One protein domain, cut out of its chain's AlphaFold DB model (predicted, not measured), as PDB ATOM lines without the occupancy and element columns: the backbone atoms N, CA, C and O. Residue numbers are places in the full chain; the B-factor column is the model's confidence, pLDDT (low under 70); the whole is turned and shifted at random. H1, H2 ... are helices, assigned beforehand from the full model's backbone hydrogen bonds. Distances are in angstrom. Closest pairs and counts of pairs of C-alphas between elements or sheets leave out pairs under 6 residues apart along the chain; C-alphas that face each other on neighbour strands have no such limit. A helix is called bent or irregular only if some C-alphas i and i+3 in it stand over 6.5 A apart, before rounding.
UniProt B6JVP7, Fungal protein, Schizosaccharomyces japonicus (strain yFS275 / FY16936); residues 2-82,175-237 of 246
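Overview. This is residues 2 to 82 and 175 to 237 of the 246 residues of the protein "Fungal protein" of Schizosaccharomyces japonicus (strain yFS275 / FY16936) (UniProt B6JVP7). Three helices, H1, H2 and H3, stand side by side in a loose up-and-down triangle, H4 crosses one end of H2 and H3, and a helical hairpin of H5 and H6 lies beyond H4 as a foot. The far ends of H2 and H3 reach past H1, and their turn, residues 39 to 45, sticks out; at one end of the foot residues 230 to 237 with most of H7 stick out, and at its other end the long link 190 to 208 loops round. The printed part has 144 residues with seven named helices, H1 to H7 in order, and no named strand, and its class is all helix. It is flat and only just compact, close to loose, with a radius of gyration of the C-alphas of 17.5 A and spans of 54 by 47 by 22 A.

Along the chain. Find C-alpha 2 at (3.025, -13.302, -11.959), where H1 begins; it runs to residue 12. After a tight link, look for H2 at residues 17 to 40, 35.3 A long, with a kink of 27 degrees near residue 34; it is irregular, with C-alphas 36 and 39 7.5 A apart. Another tight link leads to H3, residues 43 to 63, 30.2 A long, which starts at C-alpha 43, (17.507, -12.818, -23.047). H4 follows at residues 68 to 78, then, across the cut, H5 at 178 to 189, H6 at 209 to 222, 19.9 A long, and H7 at 229 to 236, ending at C-alpha 236, (-5.065, 25.395, -35.686).

Arrangement. Start at Leu 7 and Val 57, the closest C-alphas of H1 and H3, 5.6 A apart; these helices touch at a shallow tilt of 28 degrees, the same way. H1 and H2 form a hairpin at 15 degrees, opposite ways, with residues 20 to 31 alone of H2 touching H1; the closest C-alphas, of Ile 11 and Arg 20, are 5.8 A apart. H2 and H3 are close but not clearly touching, at 7.6 A between the C-alphas of Arg 38 and Val 46. Residues 59 to 63 alone of H3 touch H4 at a steep tilt of 61 degrees, closest at the C-alphas of Ser 63 and Cys 71, 5.0 A. Residues 19 to 23 alone of H2 touch H4, closest at the C-alphas of Ala 19 and Ala 78, 5.2 A, only just about perpendicular at 71 degrees. H4 and H6 are close but not clearly touching, at 7.3 A between the C-alphas of Ser 72 and Arg 216. The hairpin of H5 and H6 has a steep tilt of 40 degrees, closest at the C-alphas of Ala 188 and Gln 214, 4.5 A. H7 touches no helix. Every O i to N i+4 pair is within hydrogen-bond range in H1, H3, H4, H5, H6 and H7, and 18 of 20 are in H2.

Size, cuts and confidence. The C-alphas farthest apart, of Pro 205 and Ala 237, are 54.0 A apart. Residues 83 to 174 are not printed, and C-alphas 82 and 175 are 11.7 A apart across that cut. The link from H5 to H6 is long, with 19 residues. The mean pLDDT of the printed part is 84.8; look for values under 70 at residues 191 to 207, 209 and 229 to 237.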
ATOM      1  N   GLN A   2       3.044 -13.785 -13.350       92.00
ATOM      2  CA  GLN A   2       3.025 -13.302 -11.959       92.00
ATOM      3  C   GLN A   2       3.399 -11.814 -11.822       92.00
ATOM      4  O   GLN A   2       2.677 -11.067 -11.174       92.00
ATOM      5  N   LEU A   3       4.438 -11.354 -12.530       94.12
ATOM      6  CA  LEU A   3       4.883  -9.955 -12.495       94.12
ATOM      7  C   LEU A   3       3.799  -8.950 -12.931       94.12
ATOM      8  O   LEU A   3       3.626  -7.912 -12.297       94.12
ATOM      9  N   TYR A   4       3.027  -9.281 -13.971       95.44
ATOM     10  CA  TYR A   4       1.895  -8.462 -14.417       95.44
ATOM     11  C   TYR A   4       0.794  -8.393 -13.352       95.44
ATOM     12  O   TYR A   4       0.273  -7.317 -13.067       95.44
ATOM     13  N   ARG A   5       0.463  -9.528 -12.720       95.94
ATOM     14  CA  ARG A   5      -0.533  -9.577 -11.639       95.94
ATOM     15  C   ARG A   5      -0.101  -8.722 -10.447       95.94
ATOM     16  O   ARG A   5      -0.913  -7.944  -9.949       95.94
ATOM     17  N   THR A   6       1.168  -8.812 -10.043       96.62
ATOM     18  CA  THR A   6       1.744  -7.975  -8.979       96.62
ATOM     19  C   THR A   6       1.645  -6.495  -9.328       96.62
ATOM     20  O   THR A   6       1.139  -5.714  -8.526       96.62
ATOM     21  N   LEU A   7       2.040  -6.106 -10.543       97.19
ATOM     22  CA  LEU A   7       1.926  -4.723 -11.001       97.19
ATOM     23  C   LEU A   7       0.476  -4.226 -10.965       97.19
ATOM     24  O   LEU A   7       0.210  -3.166 -10.412       97.19
ATOM     25  N   CYS A   8      -0.471  -5.002 -11.495       96.12
ATOM     26  CA  CYS A   8      -1.889  -4.650 -11.477       96.12
ATOM     27  C   CYS A   8      -2.441  -4.509 -10.052       96.12
ATOM     28  O   CYS A   8      -3.248  -3.612  -9.808       96.12
ATOM     29  N   LYS A   9      -2.014  -5.364  -9.114       95.88
ATOM     30  CA  LYS A   9      -2.377  -5.253  -7.693       95.88
ATOM     31  C   LYS A   9      -1.880  -3.930  -7.106       95.88
ATOM     32  O   LYS A   9      -2.660  -3.228  -6.470       95.88
ATOM     33  N   GLU A  10      -0.624  -3.570  -7.361       95.56
ATOM     34  CA  GLU A  10      -0.054  -2.312  -6.865       95.56
ATOM     35  C   GLU A  10      -0.671  -1.075  -7.532       95.56
ATOM     36  O   GLU A  10      -0.921  -0.086  -6.851       95.56
ATOM     37  N   ILE A  11      -0.992  -1.134  -8.833       96.25
ATOM     38  CA  ILE A  11      -1.714  -0.055  -9.522       96.25
ATOM     39  C   ILE A  11      -3.081   0.153  -8.872       96.25
ATOM     40  O   ILE A  11      -3.420   1.284  -8.556       96.25
ATOM     41  N   ARG A  12      -3.860  -0.905  -8.609       94.06
ATOM     42  CA  ARG A  12      -5.185  -0.764  -7.968       94.06
ATOM     43  C   ARG A  12      -5.130  -0.051  -6.618       94.06
ATOM     44  O   ARG A  12      -6.101   0.616  -6.271       94.06
ATOM     45  N   ALA A  13      -4.022  -0.182  -5.897       90.19
ATOM     46  CA  ALA A  13      -3.801   0.447  -4.601       90.19
ATOM     47  C   ALA A  13      -3.254   1.887  -4.685       90.19
ATOM     48  O   ALA A  13      -3.021   2.509  -3.652       90.19
ATOM     49  N   PHE A  14      -3.019   2.423  -5.887       90.81
ATOM     50  CA  PHE A  14      -2.649   3.825  -6.061       90.81
ATOM     51  C   PHE A  14      -3.848   4.742  -5.778       90.81
ATOM     52  O   PHE A  14      -4.983   4.425  -6.127       90.81
ATOM     53  N   TRP A  15      -3.600   5.875  -5.128       87.50
ATOM     54  CA  TRP A  15      -4.642   6.730  -4.551       87.50
ATOM     55  C   TRP A  15      -5.453   7.514  -5.592       87.50
ATOM     56  O   TRP A  15      -6.624   7.799  -5.364       87.50
ATOM     57  N   ASP A  16      -4.865   7.826  -6.746       91.06
ATOM     58  CA  ASP A  16      -5.527   8.587  -7.806       91.06
ATOM     59  C   ASP A  16      -6.279   7.648  -8.777       91.06
ATOM     60  O   ASP A  16      -5.640   6.876  -9.503       91.06
ATOM     61  N   PRO A  17      -7.626   7.680  -8.830       91.88
ATOM     62  CA  PRO A  17      -8.421   6.804  -9.693       91.88
ATOM     63  C   PRO A  17      -8.176   7.007 -11.193       91.88
ATOM     64  O   PRO A  17      -8.182   6.019 -11.931       91.88
ATOM     65  N   LEU A  18      -7.920   8.235 -11.647       93.31
ATOM     66  CA  LEU A  18      -7.673   8.509 -13.063       93.31
ATOM     67  C   LEU A  18      -6.253   8.089 -13.452       93.31
ATOM     68  O   LEU A  18      -6.050   7.409 -14.456       93.31
ATOM     69  N   ALA A  19      -5.260   8.363 -12.603       94.31
ATOM     70  CA  ALA A  19      -3.913   7.854 -12.845       94.31
ATOM     71  C   ALA A  19      -3.875   6.314 -12.868       94.31
ATOM     72  O   ALA A  19      -3.136   5.721 -13.656       94.31
ATOM     73  N   ARG A  20      -4.696   5.644 -12.041       95.25
ATOM     74  CA  ARG A  20      -4.837   4.180 -12.060       95.25
ATOM     75  C   ARG A  20      -5.288   3.653 -13.413       95.25
ATOM     76  O   ARG A  20      -4.713   2.664 -13.874       95.25
ATOM     77  N   SER A  21      -6.295   4.270 -14.031       95.19
ATOM     78  CA  SER A  21      -6.794   3.821 -15.335       95.19
ATOM     79  C   SER A  21      -5.712   3.980 -16.406       95.19
ATOM     80  O   SER A  21      -5.379   2.998 -17.070       95.19
ATOM     81  N   TYR A  22      -5.047   5.139 -16.468       95.56
ATOM     82  CA  TYR A  22      -3.948   5.378 -17.410       95.56
ATOM     83  C   TYR A  22      -2.780   4.406 -17.237       95.56
ATOM     84  O   TYR A  22      -2.296   3.836 -18.219       95.56
ATOM     85  N   LEU A  23      -2.334   4.171 -16.000       96.38
ATOM     86  CA  LEU A  23      -1.251   3.224 -15.727       96.38
ATOM     87  C   LEU A  23      -1.654   1.797 -16.108       96.38
ATOM     88  O   LEU A  23      -0.877   1.094 -16.759       96.38
ATOM     89  N   ARG A  24      -2.864   1.368 -15.733       96.56
ATOM     90  CA  ARG A  24      -3.379   0.034 -16.061       96.56
ATOM     91  C   ARG A  24      -3.421  -0.178 -17.569       96.56
ATOM     92  O   ARG A  24      -2.905  -1.189 -18.042       96.56
ATOM     93  N   ASP A  25      -4.004   0.756 -18.311       95.62
ATOM     94  CA  ASP A  25      -4.192   0.619 -19.754       95.62
ATOM     95  C   ASP A  25      -2.838   0.652 -20.482       95.62
ATOM     96  O   ASP A  25      -2.567  -0.195 -21.336       95.62
ATOM     97  N   HIS A  26      -1.921   1.527 -20.050       95.06
ATOM     98  CA  HIS A  26      -0.550   1.563 -20.558       95.06
ATOM     99  C   HIS A  26       0.193   0.236 -20.351       95.06
ATOM    100  O   HIS A  26       0.813  -0.290 -21.282       95.06
ATOM    101  N   PHE A  27       0.171  -0.308 -19.131       96.12
ATOM    102  CA  PHE A  27       0.888  -1.544 -18.840       96.12
ATOM    103  C   PHE A  27       0.211  -2.767 -19.448       96.12
ATOM    104  O   PHE A  27       0.916  -3.685 -19.859       96.12
ATOM    105  N   ARG A  28      -1.119  -2.771 -19.590       96.19
ATOM    106  CA  ARG A  28      -1.838  -3.803 -20.344       96.19
ATOM    107  C   ARG A  28      -1.322  -3.882 -21.778       96.19
ATOM    108  O   ARG A  28      -0.940  -4.966 -22.215       96.19
ATOM    109  N   GLU A  29      -1.246  -2.749 -22.471       95.00
ATOM    110  CA  GLU A  29      -0.748  -2.704 -23.850       95.00
ATOM    111  C   GLU A  29       0.739  -3.068 -23.931       95.00
ATOM    112  O   GLU A  29       1.159  -3.866 -24.767       95.00
ATOM    113  N   THR A  30       1.535  -2.573 -22.982       94.25
ATOM    114  CA  THR A  30       2.966  -2.888 -22.880       94.25
ATOM    115  C   THR A  30       3.211  -4.392 -22.727       94.25
ATOM    116  O   THR A  30       4.065  -4.950 -23.414       94.25
ATOM    117  N   PHE A  31       2.461  -5.072 -21.855       95.75
ATOM    118  CA  PHE A  31       2.567  -6.521 -21.678       95.75
ATOM    119  C   PHE A  31       2.015  -7.296 -22.876       95.75
ATOM    120  O   PHE A  31       2.601  -8.309 -23.247       95.75
ATOM    121  N   ARG A  32       0.933  -6.823 -23.508       95.06
ATOM    122  CA  ARG A  32       0.382  -7.438 -24.725       95.06
ATOM    123  C   ARG A  32       1.406  -7.434 -25.858       95.06
ATOM    124  O   ARG A  32       1.707  -8.489 -26.410       95.06
ATOM    125  N   SER A  33       2.000  -6.272 -26.123       93.44
ATOM    126  CA  SER A  33       3.069  -6.114 -27.110       93.44
ATOM    127  C   SER A  33       4.302  -6.948 -26.751       93.44
ATOM    128  O   SER A  33       4.892  -7.589 -27.621       93.44
ATOM    129  N   ALA A  34       4.676  -7.001 -25.468       93.44
ATOM    130  CA  ALA A  34       5.782  -7.837 -25.012       93.44
ATOM    131  C   ALA A  34       5.527  -9.324 -25.282       93.44
ATOM    132  O   ALA A  34       6.407  -9.987 -25.812       93.44
ATOM    133  N   LEU A  35       4.333  -9.841 -24.979       91.69
ATOM    134  CA  LEU A  35       3.978 -11.246 -25.207       91.69
ATOM    135  C   LEU A  35       4.007 -11.618 -26.692       91.69
ATOM    136  O   LEU A  35       4.561 -12.657 -27.036       91.69
ATOM    137  N   GLN A  36       3.477 -10.754 -27.561       93.25
ATOM    138  CA  GLN A  36       3.493 -10.967 -29.013       93.25
ATOM    139  C   GLN A  36       4.915 -10.995 -29.584       93.25
ATOM    140  O   GLN A  36       5.216 -11.781 -30.476       93.25
ATOM    141  N   ASN A  37       5.805 -10.146 -29.062       92.56
ATOM    142  CA  ASN A  37       7.168 -10.017 -29.574       92.56
ATOM    143  C   ASN A  37       8.195 -10.885 -28.836       92.56
ATOM    144  O   ASN A  37       9.325 -11.000 -29.308       92.56
ATOM    145  N   ARG A  38       7.824 -11.500 -27.705       87.88
ATOM    146  CA  ARG A  38       8.727 -12.266 -26.835       87.88
ATOM    147  C   ARG A  38       9.527 -13.350 -27.563       87.88
ATOM    148  O   ARG A  38      10.712 -13.442 -27.261       87.88
ATOM    149  N   PRO A  39       8.968 -14.119 -28.522       90.88
ATOM    150  CA  PRO A  39       9.746 -15.128 -29.248       90.88
ATOM    151  C   PRO A  39      10.947 -14.549 -30.011       90.88
ATOM    152  O   PRO A  39      11.892 -15.265 -30.307       90.88
ATOM    153  N   LYS A  40      10.918 -13.246 -30.317       92.38
ATOM    154  CA  LYS A  40      11.966 -12.524 -31.054       92.38
ATOM    155  C   LYS A  40      12.913 -11.745 -30.132       92.38
ATOM    156  O   LYS A  40      13.713 -10.945 -30.611       92.38
ATOM    157  N   TRP A  41      12.767 -11.858 -28.811       93.62
ATOM    158  CA  TRP A  41      13.571 -11.095 -27.857       93.62
ATOM    159  C   TRP A  41      14.804 -11.878 -27.427       93.62
ATOM    160  O   TRP A  41      14.715 -13.045 -27.069       93.62
ATOM    161  N   THR A  42      15.943 -11.192 -27.378       94.88
ATOM    162  CA  THR A  42      17.130 -11.700 -26.690       94.88
ATOM    163  C   THR A  42      16.870 -11.798 -25.187       94.88
ATOM    164  O   THR A  42      16.037 -11.069 -24.630       94.88
ATOM    165  N   GLN A  43      17.619 -12.660 -24.498       93.69
ATOM    166  CA  GLN A  43      17.507 -12.818 -23.047       93.69
ATOM    167  C   GLN A  43      17.764 -11.499 -22.296       93.69
ATOM    168  O   GLN A  43      17.076 -11.172 -21.328       93.69
ATOM    169  N   GLU A  44      18.695 -10.687 -22.791       95.19
ATOM    170  CA  GLU A  44      18.986  -9.346 -22.271       95.19
ATOM    171  C   GLU A  44      17.772  -8.419 -22.354       95.19
ATOM    172  O   GLU A  44      17.460  -7.696 -21.403       95.19
ATOM    173  N   ARG A  45      17.039  -8.464 -23.473       93.94
ATOM    174  CA  ARG A  45      15.833  -7.658 -23.677       93.94
ATOM    175  C   ARG A  45      14.709  -8.089 -22.739       93.94
ATOM    176  O   ARG A  45      14.027  -7.222 -22.187       93.94
ATOM    177  N   VAL A  46      14.550  -9.395 -22.513       93.38
ATOM    178  CA  VAL A  46      13.610  -9.937 -21.514       93.38
ATOM    179  C   VAL A  46      13.987  -9.453 -20.111       93.38
ATOM    180  O   VAL A  46      13.150  -8.861 -19.429       93.38
ATOM    181  N   SER A  47      15.253  -9.604 -19.710       94.75
ATOM    182  CA  SER A  47      15.735  -9.166 -18.391       94.75
ATOM    183  C   SER A  47      15.566  -7.657 -18.182       94.75
ATOM    184  O   SER A  47      15.098  -7.213 -17.132       94.75
ATOM    185  N   SER A  48      15.888  -6.845 -19.191       95.44
ATOM    186  CA  SER A  48      15.716  -5.387 -19.152       95.44
ATOM    187  C   SER A  48      14.246  -4.987 -18.985       95.44
ATOM    188  O   SER A  48      13.917  -4.119 -18.169       95.44
ATOM    189  N   PHE A  49      13.339  -5.668 -19.695       95.00
ATOM    190  CA  PHE A  49      11.900  -5.474 -19.539       95.00
ATOM    191  C   PHE A  49      11.436  -5.801 -18.115       95.00
ATOM    192  O   PHE A  49      10.790  -4.970 -17.475       95.00
ATOM    193  N   GLU A  50      11.806  -6.966 -17.583       95.56
ATOM    194  CA  GLU A  50      11.431  -7.382 -16.227       95.56
ATOM    195  C   GLU A  50      11.976  -6.427 -15.160       95.56
ATOM    196  O   GLU A  50      11.217  -5.977 -14.296       95.56
ATOM    197  N   LYS A  51      13.251  -6.022 -15.269       97.06
ATOM    198  CA  LYS A  51      13.869  -5.011 -14.396       97.06
ATOM    199  C   LYS A  51      13.084  -3.702 -14.417       97.06
ATOM    200  O   LYS A  51      12.801  -3.142 -13.356       97.06
ATOM    201  N   ARG A  52      12.680  -3.223 -15.599       95.44
ATOM    202  CA  ARG A  52      11.864  -2.007 -15.729       95.44
ATOM    203  C   ARG A  52      10.517  -2.154 -15.021       95.44
ATOM    204  O   ARG A  52      10.104  -1.229 -14.321       95.44
ATOM    205  N   ILE A  53       9.834  -3.289 -15.167       97.06
ATOM    206  CA  ILE A  53       8.547  -3.508 -14.492       97.06
ATOM    207  C   ILE A  53       8.721  -3.597 -12.970       97.06
ATOM    208  O   ILE A  53       7.966  -2.960 -12.235       97.06
ATOM    209  N   LEU A  54       9.741  -4.307 -12.482       97.44
ATOM    210  CA  LEU A  54      10.052  -4.389 -11.051       97.44
ATOM    211  C   LEU A  54      10.351  -3.010 -10.447       97.44
ATOM    212  O   LEU A  54       9.901  -2.703  -9.341       97.44
ATOM    213  N   GLN A  55      11.041  -2.137 -11.185       97.12
ATOM    214  CA  GLN A  55      11.236  -0.750 -10.765       97.12
ATOM    215  C   GLN A  55       9.904  -0.001 -10.626       97.12
ATOM    216  O   GLN A  55       9.734   0.745  -9.663       97.12
ATOM    217  N   PHE A  56       8.947  -0.204 -11.534       96.69
ATOM    218  CA  PHE A  56       7.613   0.398 -11.418       96.69
ATOM    219  C   PHE A  56       6.831  -0.122 -10.213       96.69
ATOM    220  O   PHE A  56       6.257   0.683  -9.480       96.69
ATOM    221  N   VAL A  57       6.869  -1.432  -9.960       97.62
ATOM    222  CA  VAL A  57       6.283  -2.046  -8.756       97.62
ATOM    223  C   VAL A  57       6.867  -1.405  -7.496       97.62
ATOM    224  O   VAL A  57       6.119  -0.926  -6.645       97.62
ATOM    225  N   LYS A  58       8.199  -1.281  -7.415       97.06
ATOM    226  CA  LYS A  58       8.882  -0.632  -6.284       97.06
ATOM    227  C   LYS A  58       8.463   0.832  -6.114       97.06
ATOM    228  O   LYS A  58       8.291   1.289  -4.986       97.06
ATOM    229  N   ARG A  59       8.287   1.578  -7.211       96.19
ATOM    230  CA  ARG A  59       7.803   2.972  -7.173       96.19
ATOM    231  C   ARG A  59       6.373   3.055  -6.642       96.19
ATOM    232  O   ARG A  59       6.119   3.896  -5.788       96.19
ATOM    233  N   LEU A  60       5.472   2.178  -7.086       95.69
ATOM    234  CA  LEU A  60       4.098   2.106  -6.573       95.69
ATOM    235  C   LEU A  60       4.081   1.791  -5.074       95.69
ATOM    236  O   LEU A  60       3.483   2.537  -4.301       95.69
ATOM    237  N   GLN A  61       4.826   0.776  -4.641       94.06
ATOM    238  CA  GLN A  61       4.934   0.412  -3.224       94.06
ATOM    239  C   GLN A  61       5.479   1.558  -2.367       94.06
ATOM    240  O   GLN A  61       4.922   1.863  -1.316       94.06
ATOM    241  N   LYS A  62       6.532   2.242  -2.827       91.62
ATOM    242  CA  LYS A  62       7.071   3.411  -2.125       91.62
ATOM    243  C   LYS A  62       6.112   4.603  -2.139       91.62
ATOM    244  O   LYS A  62       6.019   5.309  -1.141       91.62
ATOM    245  N   SER A  63       5.359   4.816  -3.215       90.25
ATOM    246  CA  SER A  63       4.338   5.870  -3.241       90.25
ATOM    247  C   SER A  63       3.261   5.633  -2.175       90.25
ATOM    248  O   SER A  63       2.912   6.558  -1.457       90.25
ATOM    249  N   ARG A  64       2.852   4.375  -1.952       86.81
ATOM    250  CA  ARG A  64       1.941   3.968  -0.861       86.81
ATOM    251  C   ARG A  64       2.552   4.081   0.538       86.81
ATOM    252  O   ARG A  64       1.855   3.981   1.540       86.81
ATOM    253  N   GLN A  65       3.859   4.267   0.633       85.44
ATOM    254  CA  GLN A  65       4.535   4.587   1.888       85.44
ATOM    255  C   GLN A  65       4.719   6.103   2.051       85.44
ATOM    256  O   GLN A  65       5.353   6.518   3.004       85.44
ATOM    257  N   GLY A  66       4.211   6.936   1.136       81.56
ATOM    258  CA  GLY A  66       4.313   8.396   1.232       81.56
ATOM    259  C   GLY A  66       5.611   8.982   0.676       81.56
ATOM    260  O   GLY A  66       5.866  10.171   0.850       81.56
ATOM    261  N   HIS A  67       6.441   8.192  -0.021       86.81
ATOM    262  CA  HIS A  67       7.672   8.718  -0.618       86.81
ATOM    263  C   HIS A  67       7.366   9.691  -1.761       86.81
ATOM    264  O   HIS A  67       6.842   9.303  -2.811       86.81
ATOM    265  N   VAL A  68       7.769  10.946  -1.568       84.75
ATOM    266  CA  VAL A  68       7.410  12.085  -2.421       84.75
ATOM    267  C   VAL A  68       7.800  11.899  -3.873       84.75
ATOM    268  O   VAL A  68       6.948  11.973  -4.759       84.75
ATOM    269  N   ASP A  69       9.068  11.589  -4.111       89.56
ATOM    270  CA  ASP A  69       9.608  11.492  -5.464       89.56
ATOM    271  C   ASP A  69       8.918  10.389  -6.266       89.56
ATOM    272  O   ASP A  69       8.799  10.470  -7.486       89.56
ATOM    273  N   HIS A  70       8.422   9.354  -5.585       92.31
ATOM    274  CA  HIS A  70       7.707   8.255  -6.215       92.31
ATOM    275  C   HIS A  70       6.256   8.615  -6.549       92.31
ATOM    276  O   HIS A  70       5.788   8.232  -7.623       92.31
ATOM    277  N   CYS A  71       5.577   9.402  -5.710       90.06
ATOM    278  CA  CYS A  71       4.261   9.962  -6.034       90.06
ATOM    279  C   CYS A  71       4.340  10.899  -7.247       90.06
ATOM    280  O   CYS A  71       3.650  10.671  -8.242       90.06
ATOM    281  N   SER A  72       5.246  11.881  -7.215       90.81
ATOM    282  CA  SER A  72       5.495  12.778  -8.352       90.81
ATOM    283  C   SER A  72       5.946  12.001  -9.589       90.81
ATOM    284  O   SER A  72       5.576  12.343 -10.716       90.81
ATOM    285  N   TYR A  73       6.687  10.900  -9.396       94.50
ATOM    286  CA  TYR A  73       7.033   9.997 -10.485       94.50
ATOM    287  C   TYR A  73       5.808   9.489 -11.236       94.50
ATOM    288  O   TYR A  73       5.699   9.648 -12.455       94.50
ATOM    289  N   LEU A  74       4.907   8.863 -10.489       95.12
ATOM    290  CA  LEU A  74       3.749   8.172 -11.034       95.12
ATOM    291  C   LEU A  74       2.730   9.143 -11.625       95.12
ATOM    292  O   LEU A  74       2.238   8.860 -12.712       95.12
ATOM    293  N   LEU A  75       2.500  10.299 -10.992       93.75
ATOM    294  CA  LEU A  75       1.632  11.346 -11.544       93.75
ATOM    295  C   LEU A  75       2.157  11.856 -12.888       93.75
ATOM    296  O   LEU A  75       1.460  11.789 -13.894       93.75
ATOM    297  N   GLU A  76       3.422  12.275 -12.953       94.56
ATOM    298  CA  GLU A  76       4.012  12.731 -14.218       94.56
ATOM    299  C   GLU A  76       4.007  11.630 -15.293       94.56
ATOM    300  O   GLU A  76       3.929  11.939 -16.481       94.56
ATOM    301  N   TYR A  77       4.111  10.349 -14.915       95.88
ATOM    302  CA  TYR A  77       4.031   9.247 -15.882       95.88
ATOM    303  C   TYR A  77       2.604   9.033 -16.386       95.88
ATOM    304  O   TYR A  77       2.404   8.902 -17.592       95.88
ATOM    305  N   ALA A  78       1.625   9.014 -15.480       96.00
ATOM    306  CA  ALA A  78       0.221   8.799 -15.803       96.00
ATOM    307  C   ALA A  78      -0.352   9.941 -16.654       96.00
ATOM    308  O   ALA A  78      -0.994   9.679 -17.664       96.00
ATOM    309  N   TYR A  79      -0.031  11.189 -16.310       95.62
ATOM    310  CA  TYR A  79      -0.524  12.397 -16.981       95.62
ATOM    311  C   TYR A  79       0.387  12.892 -18.114       95.62
ATOM    312  O   TYR A  79       0.411  14.077 -18.448       95.62
ATOM    313  N   GLY A  80       1.196  12.001 -18.696       93.62
ATOM    314  CA  GLY A  80       1.914  12.289 -19.939       93.62
ATOM    315  C   GLY A  80       2.987  13.376 -19.846       93.62
ATOM    316  O   GLY A  80       3.346  13.960 -20.863       93.62
ATOM    317  N   GLN A  81       3.544  13.636 -18.664       93.94
ATOM    318  CA  GLN A  81       4.694  14.538 -18.490       93.94
ATOM    319  C   GLN A  81       6.033  13.825 -18.707       93.94
ATOM    320  O   GLN A  81       7.058  14.457 -18.982       93.94
ATOM    321  N   ARG A  82       6.026  12.489 -18.642       93.56
ATOM    322  CA  ARG A  82       7.158  11.619 -18.980       93.56
ATOM    323  C   ARG A  82       6.706  10.392 -19.775       93.56
ATOM    324  O   ARG A  82       5.525  10.062 -19.849       93.56
ATOM    325  N   PRO A 175       0.928  19.730 -22.407       93.75
ATOM    326  CA  PRO A 175      -0.294  20.248 -21.820       93.75
ATOM    327  C   PRO A 175      -1.154  19.108 -21.262       93.75
ATOM    328  O   PRO A 175      -1.166  17.984 -21.788       93.75
ATOM    329  N   LEU A 176      -1.867  19.411 -20.184       92.88
ATOM    330  CA  LEU A 176      -2.937  18.564 -19.678       92.88
ATOM    331  C   LEU A 176      -4.195  18.773 -20.518       92.88
ATOM    332  O   LEU A 176      -4.428  19.854 -21.066       92.88
ATOM    333  N   THR A 177      -5.003  17.723 -20.607       91.62
ATOM    334  CA  THR A 177      -6.363  17.848 -21.135       91.62
ATOM    335  C   THR A 177      -7.259  18.551 -20.108       91.62
ATOM    336  O   THR A 177      -6.988  18.446 -18.906       91.62
ATOM    337  N   PRO A 178      -8.347  19.220 -20.531       90.69
ATOM    338  CA  PRO A 178      -9.272  19.873 -19.602       90.69
ATOM    339  C   PRO A 178      -9.801  18.927 -18.513       90.69
ATOM    340  O   PRO A 178      -9.776  19.265 -17.335       90.69
ATOM    341  N   LYS A 179     -10.153  17.687 -18.888       91.88
ATOM    342  CA  LYS A 179     -10.631  16.653 -17.953       91.88
ATOM    343  C   LYS A 179      -9.590  16.268 -16.899       91.88
ATOM    344  O   LYS A 179      -9.924  16.054 -15.740       91.88
ATOM    345  N   GLU A 180      -8.320  16.162 -17.294       93.62
ATOM    346  CA  GLU A 180      -7.234  15.872 -16.350       93.62
ATOM    347  C   GLU A 180      -7.003  17.031 -15.387       93.62
ATOM    348  O   GLU A 180      -6.779  16.802 -14.201       93.62
ATOM    349  N   TRP A 181      -7.055  18.264 -15.894       92.50
ATOM    350  CA  TRP A 181      -6.906  19.457 -15.073       92.50
ATOM    351  C   TRP A 181      -8.020  19.573 -14.038       92.50
ATOM    352  O   TRP A 181      -7.735  19.804 -12.865       92.50
ATOM    353  N   GLU A 182      -9.269  19.380 -14.456       92.00
ATOM    354  CA  GLU A 182     -10.437  19.398 -13.576       92.00
ATOM    355  C   GLU A 182     -10.316  18.332 -12.482       92.00
ATOM    356  O   GLU A 182     -10.372  18.654 -11.295       92.00
ATOM    357  N   HIS A 183     -10.031  17.083 -12.862       91.88
ATOM    358  CA  HIS A 183      -9.827  15.981 -11.918       91.88
ATOM    359  C   HIS A 183      -8.718  16.277 -10.900       91.88
ATOM    360  O   HIS A 183      -8.899  16.100  -9.696       91.88
ATOM    361  N   LEU A 184      -7.567  16.768 -11.364       91.31
ATOM    362  CA  LEU A 184      -6.454  17.124 -10.485       91.31
ATOM    363  C   LEU A 184      -6.782  18.333  -9.601       91.31
ATOM    364  O   LEU A 184      -6.364  18.372  -8.447       91.31
ATOM    365  N   SER A 185      -7.548  19.301 -10.104       90.50
ATOM    366  CA  SER A 185      -7.997  20.458  -9.322       90.50
ATOM    367  C   SER A 185      -8.931  20.021  -8.195       90.50
ATOM    368  O   SER A 185      -8.716  20.401  -7.045       90.50
ATOM    369  N   LEU A 186      -9.882  19.129  -8.489       89.88
ATOM    370  CA  LEU A 186     -10.753  18.515  -7.485       89.88
ATOM    371  C   LEU A 186      -9.949  17.710  -6.457       89.88
ATOM    372  O   LEU A 186     -10.193  17.826  -5.259       89.88
ATOM    373  N   LEU A 187      -8.938  16.946  -6.881       86.50
ATOM    374  CA  LEU A 187      -8.039  16.233  -5.964       86.50
ATOM    375  C   LEU A 187      -7.175  17.168  -5.100       86.50
ATOM    376  O   LEU A 187      -6.768  16.787  -4.004       86.50
ATOM    377  N   ALA A 188      -6.849  18.366  -5.587       86.81
ATOM    378  CA  ALA A 188      -6.090  19.354  -4.824       86.81
ATOM    379  C   ALA A 188      -6.968  20.087  -3.796       86.81
ATOM    380  O   ALA A 188      -6.475  20.432  -2.723       86.81
ATOM    381  N   GLN A 189      -8.242  20.317  -4.126       84.06
ATOM    382  CA  GLN A 189      -9.209  21.032  -3.287       84.06
ATOM    383  C   GLN A 189      -9.919  20.121  -2.283       84.06
ATOM    384  O   GLN A 189     -10.214  20.549  -1.170       84.06
ATOM    385  N   SER A 190     -10.192  18.868  -2.654       73.38
ATOM    386  CA  SER A 190     -10.861  17.921  -1.769       73.38
ATOM    387  C   SER A 190     -10.008  17.676  -0.533       73.38
ATOM    388  O   SER A 190      -8.875  17.190  -0.598       73.38
ATOM    389  N   SER A 191     -10.563  18.000   0.634       60.25
ATOM    390  CA  SER A 191     -10.205  17.320   1.871       60.25
ATOM    391  C   SER A 191     -10.405  15.840   1.578       60.25
ATOM    392  O   SER A 191     -11.547  15.424   1.418       60.25
ATOM    393  N   PHE A 192      -9.334  15.054   1.410       59.69
ATOM    394  CA  PHE A 192      -9.459  13.596   1.441       59.69
ATOM    395  C   PHE A 192     -10.081  13.290   2.805       59.69
ATOM    396  O   PHE A 192      -9.386  13.343   3.823       59.69
ATOM    397  N   SER A 193     -11.407  13.158   2.831       44.97
ATOM    398  CA  SER A 193     -12.166  13.050   4.063       44.97
ATOM    399  C   SER A 193     -11.800  11.732   4.723       44.97
ATOM    400  O   SER A 193     -11.357  10.784   4.065       44.97
ATOM    401  N   GLU A 194     -11.975  11.690   6.034       48.59
ATOM    402  CA  GLU A 194     -11.604  10.598   6.937       48.59
ATOM    403  C   GLU A 194     -12.170   9.216   6.534       48.59
ATOM    404  O   GLU A 194     -11.772   8.198   7.092       48.59
ATOM    405  N   HIS A 195     -13.046   9.154   5.525       42.56
ATOM    406  CA  HIS A 195     -13.686   7.940   5.017       42.56
ATOM    407  C   HIS A 195     -12.949   7.245   3.863       42.56
ATOM    408  O   HIS A 195     -13.283   6.112   3.514       42.56
ATOM    409  N   LEU A 196     -11.921   7.863   3.274       46.34
ATOM    410  CA  LEU A 196     -10.989   7.124   2.425       46.34
ATOM    411  C   LEU A 196      -9.960   6.466   3.339       46.34
ATOM    412  O   LEU A 196      -9.039   7.140   3.794       46.34
ATOM    413  N   ASN A 197     -10.113   5.155   3.578       50.38
ATOM    414  CA  ASN A 197      -9.065   4.290   4.133       50.38
ATOM    415  C   ASN A 197      -7.721   4.759   3.581       50.38
ATOM    416  O   ASN A 197      -7.476   4.587   2.382       50.38
ATOM    417  N   SER A 198      -6.923   5.429   4.422       55.62
ATOM    418  CA  SER A 198      -5.733   6.142   3.966       55.62
ATOM    419  C   SER A 198      -4.942   5.199   3.061       55.62
ATOM    420  O   SER A 198      -4.522   4.130   3.516       55.62
ATOM    421  N   PRO A 199      -4.731   5.542   1.777       59.47
ATOM    422  CA  PRO A 199      -4.015   4.665   0.851       59.47
ATOM    423  C   PRO A 199      -2.550   4.487   1.277       59.47
ATOM    424  O   PRO A 199      -1.821   3.666   0.707       59.47
ATOM    425  N   PHE A 200      -2.123   5.259   2.281       61.62
ATOM    426  CA  PHE A 200      -0.816   5.191   2.882       61.62
ATOM    427  C   PHE A 200      -0.782   4.257   4.076       61.62
ATOM    428  O   PHE A 200      -1.537   4.392   5.036       61.62
ATOM    429  N   THR A 201       0.201   3.365   4.043       60.75
ATOM    430  CA  THR A 201       0.612   2.641   5.246       60.75
ATOM    431  C   THR A 201       1.210   3.636   6.253       60.75
ATOM    432  O   THR A 201       2.021   4.469   5.841       60.75
ATOM    433  N   PRO A 202       0.862   3.565   7.552       54.72
ATOM    434  CA  PRO A 202       1.182   4.583   8.565       54.72
ATOM    435  C   PRO A 202       2.667   4.644   8.976       54.72
ATOM    436  O   PRO A 202       2.995   5.070  10.077       54.72
ATOM    437  N   LYS A 203       3.605   4.259   8.100       54.75
ATOM    438  CA  LYS A 203       5.046   4.288   8.402       54.75
ATOM    439  C   LYS A 203       5.594   5.694   8.685       54.75
ATOM    440  O   LYS A 203       6.684   5.795   9.232       54.75
ATOM    441  N   PHE A 204       4.849   6.757   8.372       53.50
ATOM    442  CA  PHE A 204       5.200   8.132   8.736       53.50
ATOM    443  C   PHE A 204       4.065   8.796   9.533       53.50
ATOM    444  O   PHE A 204       3.216   9.463   8.943       53.50
ATOM    445  N   PRO A 205       4.053   8.668  10.874       52.53
ATOM    446  CA  PRO A 205       2.997   9.225  11.728       52.53
ATOM    447  C   PRO A 205       2.959  10.766  11.751       52.53
ATOM    448  O   PRO A 205       2.020  11.351  12.275       52.53
ATOM    449  N   ARG A 206       3.972  11.445  11.192       54.75
ATOM    450  CA  ARG A 206       4.139  12.906  11.308       54.75
ATOM    451  C   ARG A 206       3.491  13.725  10.192       54.75
ATOM    452  O   ARG A 206       3.387  14.940  10.320       54.75
ATOM    453  N   THR A 207       3.064  13.105   9.096       59.91
ATOM    454  CA  THR A 207       2.482  13.828   7.956       59.91
ATOM    455  C   THR A 207       1.066  13.363   7.710       59.91
ATOM    456  O   THR A 207       0.859  12.225   7.307       59.91
ATOM    457  N   ASN A 208       0.106  14.272   7.898       72.62
ATOM    458  CA  ASN A 208      -1.267  14.059   7.469       72.62
ATOM    459  C   ASN A 208      -1.260  13.735   5.950       72.62
ATOM    460  O   ASN A 208      -0.897  14.609   5.148       72.62
ATOM    461  N   PRO A 209      -1.601  12.495   5.547       69.88
ATOM    462  CA  PRO A 209      -1.471  12.026   4.169       69.88
ATOM    463  C   PRO A 209      -2.326  12.835   3.189       69.88
ATOM    464  O   PRO A 209      -1.907  13.075   2.057       69.88
ATOM    465  N   THR A 210      -3.479  13.321   3.648       73.00
ATOM    466  CA  THR A 210      -4.392  14.194   2.907       73.00
ATOM    467  C   THR A 210      -3.708  15.499   2.519       73.00
ATOM    468  O   THR A 210      -3.601  15.822   1.336       73.00
ATOM    469  N   ARG A 211      -3.151  16.220   3.502       78.62
ATOM    470  CA  ARG A 211      -2.433  17.486   3.253       78.62
ATOM    471  C   ARG A 211      -1.206  17.276   2.376       78.62
ATOM    472  O   ARG A 211      -0.860  18.134   1.564       78.62
ATOM    473  N   PHE A 212      -0.531  16.143   2.553       81.31
ATOM    474  CA  PHE A 212       0.595  15.772   1.714       81.31
ATOM    475  C   PHE A 212       0.170  15.621   0.246       81.31
ATOM    476  O   PHE A 212       0.778  16.256  -0.617       81.31
ATOM    477  N   LEU A 213      -0.881  14.846  -0.035       77.69
ATOM    478  CA  LEU A 213      -1.396  14.662  -1.391       77.69
ATOM    479  C   LEU A 213      -1.856  15.974  -2.018       77.69
ATOM    480  O   LEU A 213      -1.405  16.293  -3.114       77.69
ATOM    481  N   GLN A 214      -2.648  16.770  -1.299       82.75
ATOM    482  CA  GLN A 214      -3.110  18.080  -1.766       82.75
ATOM    483  C   GLN A 214      -1.945  18.978  -2.186       82.75
ATOM    484  O   GLN A 214      -1.924  19.487  -3.305       82.75
ATOM    485  N   ARG A 215      -0.920  19.115  -1.331       84.44
ATOM    486  CA  ARG A 215       0.277  19.910  -1.649       84.44
ATOM    487  C   ARG A 215       0.983  19.407  -2.904       84.44
ATOM    488  O   ARG A 215       1.483  20.218  -3.678       84.44
ATOM    489  N   ARG A 216       1.036  18.090  -3.123       84.44
ATOM    490  CA  ARG A 216       1.689  17.514  -4.309       84.44
ATOM    491  C   ARG A 216       0.865  17.678  -5.568       84.44
ATOM    492  O   ARG A 216       1.443  18.016  -6.597       84.44
ATOM    493  N   THR A 217      -0.446  17.511  -5.490       85.19
ATOM    494  CA  THR A 217      -1.344  17.782  -6.612       85.19
ATOM    495  C   THR A 217      -1.311  19.266  -6.972       85.19
ATOM    496  O   THR A 217      -1.144  19.602  -8.139       85.19
ATOM    497  N   HIS A 218      -1.328  20.158  -5.979       86.81
ATOM    498  CA  HIS A 218      -1.192  21.598  -6.190       86.81
ATOM    499  C   HIS A 218       0.154  21.960  -6.829       86.81
ATOM    500  O   HIS A 218       0.197  22.658  -7.838       86.81
ATOM    501  N   GLN A 219       1.263  21.428  -6.302       86.69
ATOM    502  CA  GLN A 219       2.585  21.627  -6.897       86.69
ATOM    503  C   GLN A 219       2.651  21.070  -8.326       86.69
ATOM    504  O   GLN A 219       3.317  21.649  -9.181       86.69
ATOM    505  N   PHE A 220       1.989  19.947  -8.606       87.69
ATOM    506  CA  PHE A 220       1.904  19.398  -9.955       87.69
ATOM    507  C   PHE A 220       1.144  20.352 -10.887       87.69
ATOM    508  O   PHE A 220       1.683  20.704 -11.935       87.69
ATOM    509  N   LEU A 221      -0.028  20.841 -10.470       88.81
ATOM    510  CA  LEU A 221      -0.855  21.789 -11.222       88.81
ATOM    511  C   LEU A 221      -0.121  23.098 -11.519       88.81
ATOM    512  O   LEU A 221      -0.056  23.496 -12.678       88.81
ATOM    513  N   GLN A 222       0.529  23.700 -10.516       86.81
ATOM    514  CA  GLN A 222       1.367  24.899 -10.681       86.81
ATOM    515  C   GLN A 222       2.471  24.712 -11.731       86.81
ATOM    516  O   GLN A 222       2.913  25.670 -12.361       86.81
ATOM    517  N   ASN A 223       2.910  23.468 -11.919       84.44
ATOM    518  CA  ASN A 223       3.961  23.085 -12.845       84.44
ATOM    519  C   ASN A 223       3.425  22.471 -14.150       84.44
ATOM    520  O   ASN A 223       4.151  21.749 -14.843       84.44
ATOM    521  N   THR A 224       2.159  22.707 -14.480       85.81
ATOM    522  CA  THR A 224       1.520  22.254 -15.720       85.81
ATOM    523  C   THR A 224       0.644  23.363 -16.290       85.81
ATOM    524  O   THR A 224       0.451  24.407 -15.675       85.81
ATOM    525  N   PHE A 225       0.162  23.173 -17.512       88.12
ATOM    526  CA  PHE A 225      -0.757  24.095 -18.168       88.12
ATOM    527  C   PHE A 225      -1.746  23.295 -19.010       88.12
ATOM    528  O   PHE A 225      -1.467  22.152 -19.388       88.12
ATOM    529  N   VAL A 226      -2.893  23.901 -19.294       86.69
ATOM    530  CA  VAL A 226      -3.972  23.301 -20.082       86.69
ATOM    531  C   VAL A 226      -3.909  23.835 -21.502       86.69
ATOM    532  O   VAL A 226      -3.530  24.984 -21.728       86.69
ATOM    533  N   LEU A 227      -4.244  22.985 -22.465       78.50
ATOM    534  CA  LEU A 227      -4.537  23.432 -23.818       78.50
ATOM    535  C   LEU A 227      -6.051  23.612 -23.935       78.50
ATOM    536  O   LEU A 227      -6.767  22.644 -24.179       78.50
ATOM    537  N   ASP A 228      -6.533  24.833 -23.715       75.81
ATOM    538  CA  ASP A 228      -7.964  25.124 -23.838       75.81
ATOM    539  C   ASP A 228      -8.408  25.010 -25.302       75.81
ATOM    540  O   ASP A 228      -7.659  25.374 -26.216       75.81
ATOM    541  N   GLU A 229      -9.642  24.562 -25.538       61.47
ATOM    542  CA  GLU A 229     -10.210  24.373 -26.885       61.47
ATOM    543  C   GLU A 229     -10.155  25.658 -27.722       61.47
ATOM    544  O   GLU A 229      -9.804  25.628 -28.900       61.47
ATOM    545  N   ILE A 230     -10.374  26.817 -27.091       57.81
ATOM    546  CA  ILE A 230     -10.260  28.139 -27.726       57.81
ATOM    547  C   ILE A 230      -8.837  28.377 -28.251       57.81
ATOM    548  O   ILE A 230      -8.642  28.916 -29.342       57.81
ATOM    549  N   THR A 231      -7.829  27.957 -27.489       60.72
ATOM    550  CA  THR A 231      -6.417  28.078 -27.870       60.72
ATOM    551  C   THR A 231      -6.078  27.090 -28.982       60.72
ATOM    552  O   THR A 231      -5.342  27.437 -29.907       60.72
ATOM    553  N   HIS A 232      -6.662  25.891 -28.937       60.69
ATOM    554  CA  HIS A 232      -6.518  24.892 -29.989       60.69
ATOM    555  C   HIS A 232      -7.113  25.383 -31.317       60.69
ATOM    556  O   HIS A 232      -6.429  25.335 -32.337       60.69
ATOM    557  N   HIS A 233      -8.332  25.932 -31.317       59.06
ATOM    558  CA  HIS A 233      -8.988  26.454 -32.521       59.06
ATOM    559  C   HIS A 233      -8.286  27.688 -33.095       59.06
ATOM    560  O   HIS A 233      -7.997  27.718 -34.290       59.06
ATOM    561  N   LYS A 234      -7.926  28.670 -32.258       61.94
ATOM    562  CA  LYS A 234      -7.239  29.895 -32.712       61.94
ATOM    563  C   LYS A 234      -5.858  29.637 -33.321       61.94
ATOM    564  O   LYS A 234      -5.412  30.425 -34.147       61.94
ATOM    565  N   LEU A 235      -5.168  28.579 -32.888       63.16
ATOM    566  CA  LEU A 235      -3.824  28.235 -33.368       63.16
ATOM    567  C   LEU A 235      -3.817  27.156 -34.461       63.16
ATOM    568  O   LEU A 235      -2.792  26.993 -35.119       63.16
ATOM    569  N   SER A 236      -4.920  26.422 -34.641       58.69
ATOM    570  CA  SER A 236      -5.065  25.395 -35.686       58.69
ATOM    571  C   SER A 236      -5.781  25.906 -36.935       58.69
ATOM    572  O   SER A 236      -5.627  25.311 -37.999       58.69
ATOM    573  N   ALA A 237      -6.559  26.988 -36.831       52.72
ATOM    574  CA  ALA A 237      -7.150  27.626 -37.996       52.72
ATOM    575  C   ALA A 237      -6.051  28.345 -38.801       52.72
ATOM    576  O   ALA A 237      -5.325  29.166 -38.227       52.72
TER     577      ALA A 237